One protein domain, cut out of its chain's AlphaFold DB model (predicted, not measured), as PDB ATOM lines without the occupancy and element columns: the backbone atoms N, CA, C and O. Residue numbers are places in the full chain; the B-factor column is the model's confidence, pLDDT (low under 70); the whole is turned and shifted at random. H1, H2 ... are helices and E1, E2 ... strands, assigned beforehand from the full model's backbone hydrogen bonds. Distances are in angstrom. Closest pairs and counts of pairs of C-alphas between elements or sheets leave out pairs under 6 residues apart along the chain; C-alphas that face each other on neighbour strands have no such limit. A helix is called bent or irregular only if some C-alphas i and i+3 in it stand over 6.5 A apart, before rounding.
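This is residues 62 to 81 and 102 to 163 of the 163 residues of an uncharacterized protein of Nitrospinae bacterium (UniProt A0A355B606). A small antiparallel sheet in the order E1, E2, E3, a meander of successive hairpins, has H2 and H3 on one face in two layers; long H1 packs on both helices, away from the sheet. The 82-residue printed part, class mixed, runs H1, H2, E1, E2, E3, H3. It is compact, radius of gyration of the C-alphas 12.6 A, spanning 43 by 26 by 20 A.

H1, residues 62 to 80, 27.2 A long, begins at C-alpha (63.343, 3.883, 48.032). H2 is 102 to 111, E1 114 to 118, E2 124 to 129, E3 135 to 138. H3, 141 to 162, 29.7 A, ends at C-alpha (68.692, 13.932, 36.077); it is irregular, C-alphas 142 and 145 being 8.4 A apart.

H1 touches H3, closest C-alphas Ala 72 and Val 155, 5.7 A. H1 touches H2 with residues 75 to 79 alone, closest C-alphas Phe 79 and Arg 102, 5.4 A. H3 is over E3, H2 over none. Within hydrogen-bond range are N 115 and O 128, 2.8 A, across E1 and E2, N 127 and O 137, 2.8 A, across E2 and E3, every O i to N i+4 pair in H1 and H2, and 16 of 18 in H3.

Residues 82 to 101 are not printed; C-alphas 81 and 102 are 9.2 A apart. Ten residues have pLDDT under 70, among them 141 to 144.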
ATOM      1  N   ILE A  62      62.764   5.233  48.098       73.25
ATOM      2  CA  ILE A  62      63.343   3.883  48.032       73.25
ATOM      3  C   ILE A  62      63.219   3.326  46.611       73.25
ATOM      4  O   ILE A  62      64.206   2.888  46.021       73.25
ATOM      5  N   HIS A  63      62.037   3.408  46.003       73.50
ATOM      6  CA  HIS A  63      61.827   2.924  44.642       73.50
ATOM      7  C   HIS A  63      62.680   3.684  43.612       73.50
ATOM      8  O   HIS A  63      63.243   3.073  42.701       73.50
ATOM      9  N   LYS A  64      62.837   5.006  43.774       74.69
ATOM     10  CA  LYS A  64      63.741   5.826  42.957       74.69
ATOM     11  C   LYS A  64      65.185   5.348  43.106       74.69
ATOM     12  O   LYS A  64      65.820   5.080  42.092       74.69
ATOM     13  N   THR A  65      65.674   5.159  44.333       74.12
ATOM     14  CA  THR A  65      67.043   4.671  44.570       74.12
ATOM     15  C   THR A  65      67.278   3.289  43.960       74.12
ATOM     16  O   THR A  65      68.239   3.118  43.217       74.12
ATOM     17  N   MET A  66      66.359   2.335  44.142       73.75
ATOM     18  CA  MET A  66      66.473   1.000  43.541       73.75
ATOM     19  C   MET A  66      66.485   1.055  42.009       73.75
ATOM     20  O   MET A  66      67.230   0.320  41.362       73.75
ATOM     21  N   LYS A  67      65.677   1.937  41.412       76.25
ATOM     22  CA  LYS A  67      65.646   2.138  39.961       76.25
ATOM     23  C   LYS A  67      66.962   2.725  39.445       76.25
ATOM     24  O   LYS A  67      67.455   2.254  38.423       76.25
ATOM     25  N   VAL A  68      67.535   3.701  40.153       76.19
ATOM     26  CA  VAL A  68      68.854   4.273  39.834       76.19
ATOM     27  C   VAL A  68      69.931   3.194  39.888       76.19
ATOM     28  O   VAL A  68      70.718   3.084  38.952       76.19
ATOM     29  N   GLU A  69      69.936   2.347  40.920       75.56
ATOM     30  CA  GLU A  69      70.915   1.260  41.031       75.56
ATOM     31  C   GLU A  69      70.802   0.245  39.894       75.56
ATOM     32  O   GLU A  69      71.804  -0.073  39.257       75.56
ATOM     33  N   GLN A  70      69.586  -0.211  39.580       75.56
ATOM     34  CA  GLN A  70      69.361  -1.156  38.483       75.56
ATOM     35  C   GLN A  70      69.736  -0.573  37.120       75.56
ATOM     36  O   GLN A  70      70.240  -1.290  36.254       75.56
ATOM     37  N   MET A  71      69.465   0.716  36.907       73.25
ATOM     38  CA  MET A  71      69.882   1.404  35.691       73.25
ATOM     39  C   MET A  71      71.405   1.484  35.628       73.25
ATOM     40  O   MET A  71      71.969   1.072  34.619       73.25
ATOM     41  N   ALA A  72      72.064   1.926  36.703       77.06
ATOM     42  CA  ALA A  72      73.518   2.029  36.765       77.06
ATOM     43  C   ALA A  72      74.210   0.688  36.479       77.06
ATOM     44  O   ALA A  72      75.128   0.648  35.664       77.06
ATOM     45  N   ASP A  73      73.724  -0.414  37.054       76.12
ATOM     46  CA  ASP A  73      74.279  -1.751  36.801       76.12
ATOM     47  C   ASP A  73      74.152  -2.167  35.330       76.12
ATOM     48  O   ASP A  73      75.136  -2.565  34.705       76.12
ATOM     49  N   ARG A  74      72.967  -1.989  34.731       73.19
ATOM     50  CA  ARG A  74      72.754  -2.278  33.303       73.19
ATOM     51  C   ARG A  74      73.623  -1.407  32.394       73.19
ATOM     52  O   ARG A  74      74.042  -1.870  31.335       73.19
ATOM     53  N   PHE A  75      73.866  -0.156  32.781       72.38
ATOM     54  CA  PHE A  75      74.700   0.774  32.021       72.38
ATOM     55  C   PHE A  75      76.175   0.374  32.053       72.38
ATOM     56  O   PHE A  75      76.800   0.282  30.999       72.38
ATOM     57  N   VAL A  76      76.706   0.086  33.240       77.06
ATOM     58  CA  VAL A  76      78.102  -0.322  33.436       77.06
ATOM     59  C   VAL A  76      78.404  -1.619  32.691       77.06
ATOM     60  O   VAL A  76      79.396  -1.699  31.967       77.06
ATOM     61  N   ASP A  77      77.521  -2.614  32.804       72.94
ATOM     62  CA  ASP A  77      77.698  -3.893  32.116       72.94
ATOM     63  C   ASP A  77      77.691  -3.719  30.588       72.94
ATOM     64  O   ASP A  77      78.488  -4.349  29.894       72.94
ATOM     65  N   ARG A  78      76.849  -2.828  30.045       69.94
ATOM     66  CA  ARG A  78      76.773  -2.571  28.597       69.94
ATOM     67  C   ARG A  78      77.951  -1.746  28.070       69.94
ATOM     68  O   ARG A  78      78.332  -1.934  26.922       69.94
ATOM     69  N   PHE A  79      78.533  -0.867  28.886       73.06
ATOM     70  CA  PHE A  79      79.702  -0.067  28.507       73.06
ATOM     71  C   PHE A  79      81.007  -0.876  28.522       73.06
ATOM     72  O   PHE A  79      81.823  -0.734  27.615       73.06
ATOM     73  N   LEU A  80      81.181  -1.740  29.530       73.38
ATOM     74  CA  LEU A  80      82.371  -2.586  29.702       73.38
ATOM     75  C   LEU A  80      82.302  -3.907  28.925       73.38
ATOM     76  O   LEU A  80      83.283  -4.659  28.890       73.38
ATOM     77  N   SER A  81      81.145  -4.244  28.354       67.06
ATOM     78  CA  SER A  81      81.043  -5.389  27.456       67.06
ATOM     79  C   SER A  81      81.948  -5.141  26.248       67.06
ATOM     80  O   SER A  81      81.833  -4.079  25.633       67.06
ATOM     81  N   ARG A 102      76.277   1.924  23.958       69.88
ATOM     82  CA  ARG A 102      77.582   2.537  24.224       69.88
ATOM     83  C   ARG A 102      77.655   3.957  23.667       69.88
ATOM     84  O   ARG A 102      78.067   4.869  24.375       69.88
ATOM     85  N   THR A 103      77.146   4.177  22.458       72.69
ATOM     86  CA  THR A 103      77.047   5.513  21.849       72.69
ATOM     87  C   THR A 103      76.133   6.435  22.654       72.69
ATOM     88  O   THR A 103      76.470   7.598  22.876       72.69
ATOM     89  N   ALA A 104      74.989   5.935  23.136       72.31
ATOM     90  CA  ALA A 104      74.111   6.707  24.014       72.31
ATOM     91  C   ALA A 104      74.805   7.077  25.332       72.31
ATOM     92  O   ALA A 104      74.635   8.197  25.808       72.31
ATOM     93  N   PHE A 105      75.610   6.170  25.892       73.94
ATOM     94  CA  PHE A 105      76.386   6.443  27.097       73.94
ATOM     95  C   PHE A 105      77.445   7.520  26.872       73.94
ATOM     96  O   PHE A 105      77.488   8.479  27.637       73.94
ATOM     97  N   VAL A 106      78.246   7.407  25.808       78.00
ATOM     98  CA  VAL A 106      79.251   8.423  25.465       78.00
ATOM     99  C   VAL A 106      78.579   9.790  25.315       78.00
ATOM    100  O   VAL A 106      78.982  10.740  25.975       78.00
ATOM    101  N   ARG A 107      77.470   9.876  24.572       78.69
ATOM    102  CA  ARG A 107      76.702  11.127  24.437       78.69
ATOM    103  C   ARG A 107      76.175  11.660  25.770       78.69
ATOM    104  O   ARG A 107      76.133  12.874  25.964       78.69
ATOM    105  N   LEU A 108      75.756  10.777  26.679       78.50
ATOM    106  CA  LEU A 108      75.308  11.170  28.011       78.50
ATOM    107  C   LEU A 108      76.466  11.788  28.793       78.50
ATOM    108  O   LEU A 108      76.343  12.925  29.227       78.50
ATOM    109  N   ILE A 109      77.600  11.100  28.934       80.25
ATOM    110  CA  ILE A 109      78.735  11.627  29.705       80.25
ATOM    111  C   ILE A 109      79.317  12.901  29.070       80.25
ATOM    112  O   ILE A 109      79.698  13.822  29.787       80.25
ATOM    113  N   GLU A 110      79.265  13.030  27.742       82.81
ATOM    114  CA  GLU A 110      79.619  14.267  27.041       82.81
ATOM    115  C   GLU A 110      78.730  15.452  27.413       82.81
ATOM    116  O   GLU A 110      79.230  16.573  27.515       82.81
ATOM    117  N   SER A 111      77.437  15.223  27.662       80.88
ATOM    118  CA  SER A 111      76.530  16.278  28.134       80.88
ATOM    119  C   SER A 111      76.884  16.789  29.537       80.88
ATOM    120  O   SER A 111      76.607  17.944  29.848       80.88
ATOM    121  N   PHE A 112      77.581  15.974  30.337       77.75
ATOM    122  CA  PHE A 112      78.149  16.345  31.640       77.75
ATOM    123  C   PHE A 112      79.584  16.884  31.537       77.75
ATOM    124  O   PHE A 112      80.249  17.093  32.550       77.75
ATOM    125  N   GLY A 113      80.080  17.126  30.318       82.06
ATOM    126  CA  GLY A 113      81.431  17.631  30.093       82.06
ATOM    127  C   GLY A 113      82.519  16.582  30.311       82.06
ATOM    128  O   GLY A 113      83.650  16.945  30.614       82.06
ATOM    129  N   LEU A 114      82.201  15.296  30.166       86.12
ATOM    130  CA  LEU A 114      83.164  14.199  30.244       86.12
ATOM    131  C   LEU A 114      83.475  13.642  28.851       86.12
ATOM    132  O   LEU A 114      82.699  13.801  27.913       86.12
ATOM    133  N   GLU A 115      84.607  12.970  28.703       85.69
ATOM    134  CA  GLU A 115      84.985  12.268  27.476       85.69
ATOM    135  C   GLU A 115      85.693  10.957  27.759       85.69
ATOM    136  O   GLU A 115      86.344  10.796  28.789       85.69
ATOM    137  N   VAL A 116      85.587  10.028  26.814       85.31
ATOM    138  CA  VAL A 116      86.337   8.775  26.841       85.31
ATOM    139  C   VAL A 116      87.639   8.988  26.075       85.31
ATOM    140  O   VAL A 116      87.618   9.206  24.864       85.31
ATOM    141  N   LYS A 117      88.777   8.923  26.769       83.31
ATOM    142  CA  LYS A 117      90.094   8.861  26.136       83.31
ATOM    143  C   LYS A 117      90.332   7.452  25.615       83.31
ATOM    144  O   LYS A 117      90.282   6.486  26.380       83.31
ATOM    145  N   GLN A 118      90.642   7.362  24.329       82.06
ATOM    146  CA  GLN A 118      91.052   6.126  23.672       82.06
ATOM    147  C   GLN A 118      92.571   6.093  23.506       82.06
ATOM    148  O   GLN A 118      93.205   7.134  23.329       82.06
ATOM    149  N   GLY A 119      93.155   4.904  23.624       76.94
ATOM    150  CA  GLY A 119      94.564   4.668  23.338       76.94
ATOM    151  C   GLY A 119      94.843   4.554  21.841       76.94
ATOM    152  O   GLY A 119      93.930   4.519  21.016       76.94
ATOM    153  N   ASP A 120      96.125   4.441  21.490       75.56
ATOM    154  CA  ASP A 120      96.582   4.232  20.104       75.56
ATOM    155  C   ASP A 120      96.115   2.883  19.512       75.56
ATOM    156  O   ASP A 120      96.142   2.675  18.301       75.56
ATOM    157  N   ASP A 121      95.689   1.970  20.383       73.12
ATOM    158  CA  ASP A 121      95.080   0.668  20.102       73.12
ATOM    159  C   ASP A 121      93.575   0.757  19.788       73.12
ATOM    160  O   ASP A 121      92.975  -0.236  19.379       73.12
ATOM    161  N   GLY A 122      92.966   1.937  19.947       69.81
ATOM    162  CA  GLY A 122      91.524   2.136  19.810       69.81
ATOM    163  C   GLY A 122      90.715   1.627  21.006       69.81
ATOM    164  O   GLY A 122      89.486   1.667  20.962       69.81
ATOM    165  N   GLU A 123      91.374   1.169  22.076       72.75
ATOM    166  CA  GLU A 123      90.711   0.752  23.311       72.75
ATOM    167  C   GLU A 123      90.471   1.947  24.240       72.75
ATOM    168  O   GLU A 123      91.264   2.892  24.301       72.75
ATOM    169  N   ASP A 124      89.377   1.912  25.001       78.06
ATOM    170  CA  ASP A 124      89.104   2.952  25.991       78.06
ATOM    171  C   ASP A 124      90.071   2.837  27.167       78.06
ATOM    172  O   ASP A 124      90.157   1.801  27.825       78.06
ATOM    173  N   ARG A 125      90.760   3.933  27.484       79.31
ATOM    174  CA  ARG A 125      91.755   3.964  28.561       79.31
ATOM    175  C   ARG A 125      91.283   4.678  29.807       79.31
ATOM    176  O   ARG A 125      91.612   4.233  30.906       79.31
ATOM    177  N   ALA A 126      90.520   5.756  29.659       83.50
ATOM    178  CA  ALA A 126      89.972   6.483  30.797       83.50
ATOM    179  C   ALA A 126      88.746   7.321  30.420       83.50
ATOM    180  O   ALA A 126      88.630   7.778  29.286       83.50
ATOM    181  N   ILE A 127      87.865   7.578  31.387       84.62
ATOM    182  CA  ILE A 127      86.894   8.675  31.317       84.62
ATOM    183  C   ILE A 127      87.511   9.881  32.000       84.62
ATOM    184  O   ILE A 127      88.021   9.772  33.114       84.62
ATOM    185  N   THR A 128      87.461  11.027  31.337       85.62
ATOM    186  CA  THR A 128      88.163  12.236  31.760       85.62
ATOM    187  C   THR A 128      87.254  13.447  31.673       85.62
ATOM    188  O   THR A 128      86.280  13.455  30.919       85.62
ATOM    189  N   ASN A 129      87.533  14.466  32.473       85.06
ATOM    190  CA  ASN A 129      86.780  15.710  32.439       85.06
ATOM    191  C   ASN A 129      87.292  16.602  31.296       85.06
ATOM    192  O   ASN A 129      88.466  16.964  31.283       85.06
ATOM    193  N   LYS A 130      86.419  17.021  30.370       84.12
ATOM    194  CA  LYS A 130      86.781  17.889  29.231       84.12
ATOM    195  C   LYS A 130      87.325  19.252  29.674       84.12
ATOM    196  O   LYS A 130      88.127  19.850  28.964       84.12
ATOM    197  N   ALA A 131      86.876  19.772  30.816       81.12
ATOM    198  CA  ALA A 131      87.263  21.094  31.300       81.12
ATOM    199  C   ALA A 131      88.617  21.093  32.025       81.12
ATOM    200  O   ALA A 131      89.378  22.050  31.886       81.12
ATOM    201  N   THR A 132      88.916  20.048  32.803       83.19
ATOM    202  CA  THR A 132      90.147  19.971  33.617       83.19
ATOM    203  C   THR A 132      91.204  19.031  33.041       83.19
ATOM    204  O   THR A 132      92.372  19.138  33.405       83.19
ATOM    205  N   GLY A 133      90.822  18.123  32.140       79.00
ATOM    206  CA  GLY A 133      91.670  17.051  31.616       79.00
ATOM    207  C   GLY A 133      91.964  15.938  32.627       79.00
ATOM    208  O   GLY A 133      92.781  15.065  32.329       79.00
ATOM    209  N   GLU A 134      91.332  15.985  33.804       83.44
ATOM    210  CA  GLU A 134      91.529  15.044  34.905       83.44
ATOM    211  C   GLU A 134      90.908  13.685  34.583       83.44
ATOM    212  O   GLU A 134      89.765  13.610  34.120       83.44
ATOM    213  N   ASP A 135      91.663  12.620  34.840       80.75
ATOM    214  CA  ASP A 135      91.198  11.252  34.664       80.75
ATOM    215  C   ASP A 135      90.317  10.867  35.862       80.75
ATOM    216  O   ASP A 135      90.780  10.823  36.999       80.75
ATOM    217  N   LEU A 136      89.032  10.621  35.600       81.06
ATOM    218  CA  LEU A 136      88.027  10.316  36.620       81.06
ATOM    219  C   LEU A 136      87.824   8.818  36.818       81.06
ATOM    220  O   LEU A 136      87.531   8.393  37.929       81.06
ATOM    221  N   VAL A 137      87.918   8.038  35.739       82.06
ATOM    222  CA  VAL A 137      87.751   6.580  35.782       82.06
ATOM    223  C   VAL A 137      88.803   5.942  34.879       82.06
ATOM    224  O   VAL A 137      88.730   6.132  33.663       82.06
ATOM    225  N   PRO A 138      89.766   5.168  35.407       79.69
ATOM    226  CA  PRO A 138      90.712   4.415  34.605       79.69
ATOM    227  C   PRO A 138      90.030   3.150  34.073       79.69
ATOM    228  O   PRO A 138      89.690   2.243  34.826       79.69
ATOM    229  N   LEU A 139      89.850   3.067  32.756       77.31
ATOM    230  CA  LEU A 139      89.189   1.953  32.060       77.31
ATOM    231  C   LEU A 139      90.160   0.843  31.629       77.31
ATOM    232  O   LEU A 139      89.785  -0.066  30.894       77.31
ATOM    233  N   SER A 140      91.409   0.902  32.097       71.19
ATOM    234  CA  SER A 140      92.445  -0.064  31.734       71.19
ATOM    235  C   SER A 140      92.053  -1.497  32.136       71.19
ATOM    236  O   SER A 140      91.457  -1.705  33.197       71.19
ATOM    237  N   PRO A 141      92.417  -2.518  31.337       65.69
ATOM    238  CA  PRO A 141      92.025  -3.906  31.593       65.69
ATOM    239  C   PRO A 141      92.550  -4.448  32.932       65.69
ATOM    240  O   PRO A 141      91.892  -5.281  33.553       65.69
ATOM    241  N   GLU A 142      93.687  -3.940  33.416       68.31
ATOM    242  CA  GLU A 142      94.266  -4.300  34.719       68.31
ATOM    243  C   GLU A 142      93.463  -3.757  35.914       68.31
ATOM    244  O   GLU A 142      93.544  -4.302  37.012       68.31
ATOM    245  N   SER A 143      92.656  -2.710  35.706       68.19
ATOM    246  CA  SER A 143      91.852  -2.047  36.738       68.19
ATOM    247  C   SER A 143      90.352  -2.266  36.553       68.19
ATOM    248  O   SER A 143      89.561  -1.521  37.120       68.19
ATOM    249  N   ARG A 144      89.932  -3.280  35.785       68.88
ATOM    250  CA  ARG A 144      88.533  -3.483  35.365       68.88
ATOM    251  C   ARG A 144      87.521  -3.521  36.521       68.88
ATOM    252  O   ARG A 144      86.431  -2.974  36.376       68.88
ATOM    253  N   ASP A 145      87.868  -4.115  37.661       70.88
ATOM    254  CA  ASP A 145      86.983  -4.164  38.839       70.88
ATOM    255  C   ASP A 145      86.868  -2.799  39.542       70.88
ATOM    256  O   ASP A 145      85.777  -2.377  39.940       70.88
ATOM    257  N   THR A 146      87.979  -2.067  39.633       75.06
ATOM    258  CA  THR A 146      88.015  -0.686  40.137       75.06
ATOM    259  C   THR A 146      87.240   0.240  39.202       75.06
ATOM    260  O   THR A 146      86.352   0.962  39.645       75.06
ATOM    261  N   ALA A 147      87.473   0.112  37.894       74.19
ATOM    262  CA  ALA A 147      86.774   0.823  36.834       74.19
ATOM    263  C   ALA A 147      85.267   0.576  36.899       74.19
ATOM    264  O   ALA A 147      84.483   1.507  36.769       74.19
ATOM    265  N   LYS A 148      84.843  -0.672  37.148       78.44
ATOM    266  CA  LYS A 148      83.427  -1.024  37.304       78.44
ATOM    267  C   LYS A 148      82.786  -0.274  38.468       78.44
ATOM    268  O   LYS A 148      81.663   0.210  38.341       78.44
ATOM    269  N   THR A 149      83.494  -0.189  39.589       79.25
ATOM    270  CA  THR A 149      83.006   0.461  40.808       79.25
ATOM    271  C   THR A 149      82.929   1.977  40.623       79.25
ATOM    272  O   THR A 149      81.871   2.565  40.820       79.25
ATOM    273  N   GLU A 150      84.004   2.592  40.132       80.06
ATOM    274  CA  GLU A 150      84.073   4.037  39.892       80.06
ATOM    275  C   GLU A 150      83.109   4.490  38.787       80.06
ATOM    276  O   GLU A 150      82.425   5.504  38.928       80.06
ATOM    277  N   LEU A 151      82.965   3.702  37.716       81.44
ATOM    278  CA  LEU A 151      81.982   3.957  36.665       81.44
ATOM    279  C   LEU A 151      80.553   3.867  37.206       81.44
ATOM    280  O   LEU A 151      79.709   4.689  36.853       81.44
ATOM    281  N   LYS A 152      80.268   2.889  38.073       82.12
ATOM    282  CA  LYS A 152      78.953   2.757  38.709       82.12
ATOM    283  C   LYS A 152      78.634   3.978  39.562       82.12
ATOM    284  O   LYS A 152      77.519   4.488  39.472       82.12
ATOM    285  N   ASP A 153      79.593   4.464  40.340       83.31
ATOM    286  CA  ASP A 153      79.406   5.646  41.181       83.31
ATOM    287  C   ASP A 153      79.217   6.916  40.341       83.31
ATOM    288  O   ASP A 153      78.297   7.696  40.600       83.31
ATOM    289  N   LEU A 154      79.992   7.074  39.263       80.94
ATOM    290  CA  LEU A 154      79.817   8.163  38.303       80.94
ATOM    291  C   LEU A 154      78.411   8.149  37.682       80.94
ATOM    292  O   LEU A 154      77.725   9.172  37.652       80.94
ATOM    293  N   VAL A 155      77.948   6.982  37.227       80.25
ATOM    294  CA  VAL A 155      76.617   6.827  36.623       80.25
ATOM    295  C   VAL A 155      75.508   7.071  37.640       80.25
ATOM    296  O   VAL A 155      74.515   7.714  37.306       80.25
ATOM    297  N   LYS A 156      75.665   6.610  38.884       80.25
ATOM    298  CA  LYS A 156      74.714   6.903  39.964       80.25
ATOM    299  C   LYS A 156      74.600   8.404  40.212       80.25
ATOM    300  O   LYS A 156      73.482   8.900  40.327       80.25
ATOM    301  N   ASN A 157      75.722   9.119  40.259       82.31
ATOM    302  CA  ASN A 157      75.730  10.569  40.451       82.31
ATOM    303  C   ASN A 157      75.007  11.283  39.302       82.31
ATOM    304  O   ASN A 157      74.099  12.070  39.556       82.31
ATOM    305  N   ILE A 158      75.309  10.916  38.053       78.50
ATOM    306  CA  ILE A 158      74.635  11.457  36.864       78.50
ATOM    307  C   ILE A 158      73.123  11.180  36.899       78.50
ATOM    308  O   ILE A 158      72.312  12.078  36.694       78.50
ATOM    309  N   LEU A 159      72.712   9.940  37.183       74.62
ATOM    310  CA  LEU A 159      71.294   9.569  37.218       74.62
ATOM    311  C   LEU A 159      70.533  10.264  38.353       74.62
ATOM    312  O   LEU A 159      69.354  10.565  38.181       74.62
ATOM    313  N   ASN A 160      71.185  10.532  39.485       77.25
ATOM    314  CA  ASN A 160      70.590  11.276  40.596       77.25
ATOM    315  C   ASN A 160      70.409  12.770  40.295       77.25
ATOM    316  O   ASN A 160      69.498  13.372  40.852       77.25
ATOM    317  N   GLU A 161      71.246  13.368  39.444       74.25
ATOM    318  CA  GLU A 161      71.071  14.764  39.012       74.25
ATOM    319  C   GLU A 161      69.952  14.927  37.971       74.25
ATOM    320  O   GLU A 161      69.333  15.987  37.889       74.25
ATOM    321  N   VAL A 162      69.678  13.886  37.175       68.50
ATOM    322  CA  VAL A 162      68.692  13.932  36.077       68.50
ATOM    323  C   VAL A 162      67.281  13.514  36.507       68.50
ATOM    324  O   VAL A 162      66.302  14.020  35.951       68.50
ATOM    325  N   LEU A 163      67.152  12.565  37.442       59.28
ATOM    326  CA  LEU A 163      65.869  12.018  37.927       59.28
ATOM    327  C   LEU A 163      65.365  12.740  39.173       59.28
ATOM    328  O   LEU A 163      64.155  12.632  39.481       59.28
TER     329      LEU A 163